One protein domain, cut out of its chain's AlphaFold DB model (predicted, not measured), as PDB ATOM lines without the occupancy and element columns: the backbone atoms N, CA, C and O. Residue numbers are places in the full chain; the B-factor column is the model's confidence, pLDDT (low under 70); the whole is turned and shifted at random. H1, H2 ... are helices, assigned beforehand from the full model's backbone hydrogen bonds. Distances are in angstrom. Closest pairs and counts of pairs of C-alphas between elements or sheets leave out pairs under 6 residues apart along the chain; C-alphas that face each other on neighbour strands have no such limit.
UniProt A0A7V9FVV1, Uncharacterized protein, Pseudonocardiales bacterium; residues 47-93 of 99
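This is residues 47 to 93 of the 99 residues of an uncharacterized protein of Pseudonocardiales bacterium (UniProt A0A7V9FVV1). A wide, flat, open V: the long helix H1 makes one arm, the shorter helix H2 the other, and residues 72 to 78 join them at its foot. The two arms do not pack on each other, and there is no core. The printed part has 47 residues with two named helices, H1 then H2, and no named strand; its class is all helix. It is extended, with a radius of gyration of the C-alphas of 16.7 A and spans of 43 by 32 by 9 A.

H1, residues 47 to 71, and H2, residues 79 to 92, are apart, with no C-alpha of the one within 8 A of the other. A short link of 7 residues joins them. In H1 and H2 every O i to N i+4 pair is within hydrogen-bond range.

H1 begins with C-alpha 47 at (125.768, 188.454, 217.733) and is 36.3 A long from first to last C-alpha. H2 is 20.1 A long and ends with C-alpha 92 at (123.218, 208.458, 184.611).

The two C-alphas farthest apart, of Ala 47 and Ser 80, are 44.7 A apart. The printed part has no cut. Residues 73, 74, 90, 91 and 93 have pLDDT under 70.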
ATOM      1  N   ALA A  47     125.955 187.920 219.086       93.00
ATOM      2  CA  ALA A  47     125.768 188.454 217.733       93.00
ATOM      3  C   ALA A  47     125.559 189.976 217.743       93.00
ATOM      4  O   ALA A  47     126.185 190.702 216.972       93.00
ATOM      5  N   THR A  48     124.711 190.461 218.653       95.81
ATOM      6  CA  THR A  48     124.381 191.886 218.786       95.81
ATOM      7  C   THR A  48     125.592 192.690 219.252       95.81
ATOM      8  O   THR A  48     125.906 193.726 218.672       95.81
ATOM      9  N   ALA A  49     126.306 192.199 220.267       95.31
ATOM     10  CA  ALA A  49     127.513 192.840 220.773       95.31
ATOM     11  C   ALA A  49     128.625 192.872 219.715       95.31
ATOM     12  O   ALA A  49     129.310 193.882 219.585       95.31
ATOM     13  N   GLY A  50     128.783 191.795 218.940       94.19
ATOM     14  CA  GLY A  50     129.737 191.731 217.835       94.19
ATOM     15  C   GLY A  50     129.423 192.741 216.733       94.19
ATOM     16  O   GLY A  50     130.317 193.475 216.319       94.19
ATOM     17  N   ALA A  51     128.159 192.832 216.309       95.44
ATOM     18  CA  ALA A  51     127.724 193.813 215.316       95.44
ATOM     19  C   ALA A  51     127.975 195.254 215.793       95.44
ATOM     20  O   ALA A  51     128.618 196.027 215.089       95.44
ATOM     21  N   ALA A  52     127.568 195.580 217.023       97.44
ATOM     22  CA  ALA A  52     127.788 196.904 217.606       97.44
ATOM     23  C   ALA A  52     129.281 197.241 217.775       97.44
ATOM     24  O   ALA A  52     129.682 198.394 217.632       97.44
ATOM     25  N   ALA A  53     130.123 196.248 218.080       97.06
ATOM     26  CA  ALA A  53     131.563 196.449 218.183       97.06
ATOM     27  C   ALA A  53     132.201 196.768 216.824       97.06
ATOM     28  O   ALA A  53     133.080 197.624 216.764       97.06
ATOM     29  N   ILE A  54     131.763 196.106 215.749       97.50
ATOM     30  CA  ILE A  54     132.237 196.395 214.388       97.50
ATOM     31  C   ILE A  54     131.806 197.802 213.975       97.50
ATOM     32  O   ILE A  54     132.661 198.593 213.591       97.50
ATOM     33  N   GLU A  55     130.532 198.151 214.160       98.00
ATOM     34  CA  GLU A  55     130.005 199.490 213.857       98.00
ATOM     35  C   GLU A  55     130.773 200.588 214.613       98.00
ATOM     36  O   GLU A  55     131.177 201.593 214.036       98.00
ATOM     37  N   ALA A  56     131.069 200.376 215.899       97.94
ATOM     38  CA  ALA A  56     131.848 201.331 216.686       97.94
ATOM     39  C   ALA A  56     133.300 201.487 216.193       97.94
ATOM     40  O   ALA A  56     133.880 202.567 216.328       97.94
ATOM     41  N   LEU A  57     133.908 200.421 215.660       97.94
ATOM     42  CA  LEU A  57     135.246 200.478 215.069       97.94
ATOM     43  C   LEU A  57     135.236 201.205 213.722       97.94
ATOM     44  O   LEU A  57     136.144 201.996 213.471       97.94
ATOM     45  N   GLU A  58     134.222 200.963 212.893       98.00
ATOM     46  CA  GLU A  58     134.015 201.664 211.622       98.00
ATOM     47  C   GLU A  58     133.814 203.166 211.857       98.00
ATOM     48  O   GLU A  58     134.578 203.974 211.334       98.00
ATOM     49  N   GLU A  59     132.907 203.547 212.760       98.25
ATOM     50  CA  GLU A  59     132.662 204.948 213.123       98.25
ATOM     51  C   GLU A  59     133.933 205.636 213.653       98.25
ATOM     52  O   GLU A  59     134.243 206.782 213.316       98.25
ATOM     53  N   ALA A  60     134.721 204.942 214.481       98.06
ATOM     54  CA  ALA A  60     135.972 205.492 214.995       98.06
ATOM     55  C   ALA A  60     136.995 205.758 213.877       98.06
ATOM     56  O   ALA A  60     137.725 206.758 213.936       98.06
ATOM     57  N   GLU A  61     137.058 204.881 212.874       97.94
ATOM     58  CA  GLU A  61     137.926 205.050 211.712       97.94
ATOM     59  C   GLU A  61     137.435 206.181 210.802       97.94
ATOM     60  O   GLU A  61     138.240 207.028 210.414       97.94
ATOM     61  N   ASP A  62     136.131 206.284 210.560       97.88
ATOM     62  CA  ASP A  62     135.533 207.359 209.764       97.88
ATOM     63  C   ASP A  62     135.768 208.732 210.398       97.88
ATOM     64  O   ASP A  62     136.233 209.667 209.738       97.88
ATOM     65  N   ILE A  63     135.563 208.857 211.714       97.56
ATOM     66  CA  ILE A  63     135.886 210.081 212.455       97.56
ATOM     67  C   ILE A  63     137.375 210.417 212.316       97.56
ATOM     68  O   ILE A  63     137.745 211.590 212.173       97.56
ATOM     69  N   ARG A  64     138.256 209.411 212.387       96.75
ATOM     70  CA  ARG A  64     139.700 209.614 212.233       96.75
ATOM     71  C   ARG A  64     140.034 210.107 210.827       96.75
ATOM     72  O   ARG A  64     140.778 211.083 210.709       96.75
ATOM     73  N   ALA A  65     139.472 209.484 209.797       94.06
ATOM     74  CA  ALA A  65     139.657 209.863 208.403       94.06
ATOM     75  C   ALA A  65     139.137 211.284 208.135       94.06
ATOM     76  O   ALA A  65     139.864 212.109 207.579       94.06
ATOM     77  N   ALA A  66     137.944 211.625 208.628       91.38
ATOM     78  CA  ALA A  66     137.367 212.962 208.508       91.38
ATOM     79  C   ALA A  66     138.238 214.030 209.188       91.38
ATOM     80  O   ALA A  66     138.494 215.095 208.622       91.38
ATOM     81  N   ARG A  67     138.756 213.748 210.391       93.69
ATOM     82  CA  ARG A  67     139.689 214.652 211.086       93.69
ATOM     83  C   ARG A  67     140.998 214.823 210.323       93.69
ATOM     84  O   ARG A  67     141.504 215.940 210.258       93.69
ATOM     85  N   ALA A  68     141.539 213.746 209.755       90.88
ATOM     86  CA  ALA A  68     142.744 213.809 208.936       90.88
ATOM     87  C   ALA A  68     142.515 214.656 207.675       90.88
ATOM     88  O   ALA A  68     143.317 215.542 207.397       90.88
ATOM     89  N   ALA A  69     141.389 214.462 206.983       85.94
ATOM     90  CA  ALA A  69     141.013 215.239 205.804       85.94
ATOM     91  C   ALA A  69     140.803 216.731 206.111       85.94
ATOM     92  O   ALA A  69     141.185 217.580 205.314       85.94
ATOM     93  N   LEU A  70     140.235 217.068 207.275       85.12
ATOM     94  CA  LEU A  70     140.088 218.460 207.724       85.12
ATOM     95  C   LEU A  70     141.423 219.115 208.102       85.12
ATOM     96  O   LEU A  70     141.583 220.327 207.944       85.12
ATOM     97  N   ALA A  71     142.347 218.341 208.671       86.44
ATOM     98  CA  ALA A  71     143.676 218.819 209.032       86.44
ATOM     99  C   ALA A  71     144.576 218.982 207.801       86.44
ATOM    100  O   ALA A  71     145.436 219.869 207.780       86.44
ATOM    101  N   ASP A  72     144.367 218.150 206.780       77.56
ATOM    102  CA  ASP A  72     144.981 218.327 205.478       77.56
ATOM    103  C   ASP A  72     144.429 219.598 204.819       77.56
ATOM    104  O   ASP A  72     143.224 219.841 204.751       77.56
ATOM    105  N   ARG A  73     145.316 220.461 204.319       66.69
ATOM    106  CA  ARG A  73     144.918 221.675 203.588       66.69
ATOM    107  C   ARG A  73     144.606 221.323 202.136       66.69
ATOM    108  O   ARG A  73     145.117 221.969 201.221       66.69
ATOM    109  N   ALA A  74     143.807 220.279 201.944       66.00
ATOM    110  CA  ALA A  74     143.460 219.758 200.640       66.00
ATOM    111  C   ALA A  74     142.777 220.826 199.771       66.00
ATOM    112  O   ALA A  74     142.253 221.839 200.256       66.00
ATOM    113  N   LEU A  75     142.813 220.590 198.457       71.81
ATOM    114  CA  LEU A  75     142.217 221.472 197.462       71.81
ATOM    115  C   LEU A  75     140.729 221.673 197.788       71.81
ATOM    116  O   LEU A  75     139.971 220.714 197.904       71.81
ATOM    117  N   ARG A  76     140.306 222.928 197.943       79.12
ATOM    118  CA  ARG A  76     138.885 223.242 198.104       79.12
ATOM    119  C   ARG A  76     138.234 223.228 196.732       79.12
ATOM    120  O   ARG A  76     138.588 224.055 195.896       79.12
ATOM    121  N   VAL A  77     137.280 222.329 196.535       82.19
ATOM    122  CA  VAL A  77     136.452 222.294 195.327       82.19
ATOM    123  C   VAL A  77     135.266 223.251 195.521       82.19
ATOM    124  O   VAL A  77     134.589 223.176 196.552       82.19
ATOM    125  N   PRO A  78     135.010 224.196 194.599       89.38
ATOM    126  CA  PRO A  78     133.815 225.029 194.638       89.38
ATOM    127  C   PRO A  78     132.536 224.185 194.601       89.38
ATOM    128  O   PRO A  78     132.431 223.241 193.825       89.38
ATOM    129  N   LEU A  79     131.518 224.579 195.372       84.56
ATOM    130  CA  LEU A  79     130.221 223.888 195.393       84.56
ATOM    131  C   LEU A  79     129.612 223.730 193.986       84.56
ATOM    132  O   LEU A  79     128.977 222.724 193.706       84.56
ATOM    133  N   SER A  80     129.824 224.697 193.089       89.94
ATOM    134  CA  SER A  80     129.348 224.625 191.703       89.94
ATOM    135  C   SER A  80     129.973 223.489 190.894       89.94
ATOM    136  O   SER A  80     129.300 222.943 190.031       89.94
ATOM    137  N   GLU A  81     131.238 223.147 191.152       89.56
ATOM    138  CA  GLU A  81     131.913 222.028 190.482       89.56
ATOM    139  C   GLU A  81     131.384 220.695 191.014       89.56
ATOM    140  O   GLU A  81     131.015 219.836 190.222       89.56
ATOM    141  N   VAL A  82     131.212 220.581 192.337       86.69
ATOM    142  CA  VAL A  82     130.583 219.408 192.969       86.69
ATOM    143  C   VAL A  82     129.175 219.179 192.409       86.69
ATOM    144  O   VAL A  82     128.839 218.079 191.994       86.69
ATOM    145  N   LEU A  83     128.341 220.222 192.351       86.88
ATOM    146  CA  LEU A  83     126.971 220.101 191.842       86.88
ATOM    147  C   LEU A  83     126.907 219.756 190.348       86.88
ATOM    148  O   LEU A  83     125.955 219.103 189.933       86.88
ATOM    149  N   ALA A  84     127.882 220.195 189.547       87.94
ATOM    150  CA  ALA A  84     127.949 219.840 188.134       87.94
ATOM    151  C   ALA A  84     128.270 218.347 187.946       87.94
ATOM    152  O   ALA A  84     127.591 217.684 187.171       87.94
ATOM    153  N   GLU A  85     129.225 217.812 188.712       84.50
ATOM    154  CA  GLU A  85     129.555 216.380 188.716       84.50
ATOM    155  C   GLU A  85     128.362 215.522 189.165       84.50
ATOM    156  O   GLU A  85     127.961 214.591 188.471       84.50
ATOM    157  N   TYR A  86     127.705 215.901 190.267       82.06
ATOM    158  CA  TYR A  86     126.503 215.204 190.733       82.06
ATOM    159  C   TYR A  86     125.340 215.264 189.729       82.06
ATOM    160  O   TYR A  86     124.535 214.337 189.685       82.06
ATOM    161  N   ALA A  87     125.213 216.335 188.938       79.81
ATOM    162  CA  ALA A  87     124.176 216.433 187.911       79.81
ATOM    163  C   ALA A  87     124.404 215.437 186.761       79.81
ATOM    164  O   ALA A  87     123.433 214.871 186.252       79.81
ATOM    165  N   ASP A  88     125.664 215.194 186.394       73.75
ATOM    166  CA  ASP A  88     126.035 214.175 185.410       73.75
ATOM    167  C   ASP A  88     125.758 212.756 185.951       73.75
ATOM    168  O   ASP A  88     125.191 211.923 185.237       73.75
ATOM    169  N   ASP A  89     126.044 212.503 187.234       70.00
ATOM    170  CA  ASP A  89     125.741 211.228 187.906       70.00
ATOM    171  C   ASP A  89     124.231 210.968 188.044       70.00
ATOM    172  O   ASP A  89     123.753 209.858 187.791       70.00
ATOM    173  N   LEU A  90     123.441 211.987 188.397       65.25
ATOM    174  CA  LEU A  90     121.983 211.867 188.510       65.25
ATOM    175  C   LEU A  90     121.332 211.610 187.141       65.25
ATOM    176  O   LEU A  90     120.353 210.871 187.039       65.25
ATOM    177  N   ALA A  91     121.893 212.183 186.073       68.38
ATOM    178  CA  ALA A  91     121.470 211.901 184.705       68.38
ATOM    179  C   ALA A  91     121.809 210.463 184.267       68.38
ATOM    180  O   ALA A  91     121.099 209.899 183.430       68.38
ATOM    181  N   ALA A  92     122.855 209.856 184.841       71.75
ATOM    182  CA  ALA A  92     123.218 208.458 184.611       71.75
ATOM    183  C   ALA A  92     122.321 207.460 185.376       71.75
ATOM    184  O   ALA A  92     122.142 206.331 184.913       71.75
ATOM    185  N   TYR A  93     121.712 207.879 186.493       65.12
ATOM    186  CA  TYR A  93     120.817 207.059 187.323       65.12
ATOM    187  C   TYR A  93     119.501 207.792 187.655       65.12
ATOM    188  O   TYR A  93     119.282 208.184 188.798       65.12
TER     189      TYR A  93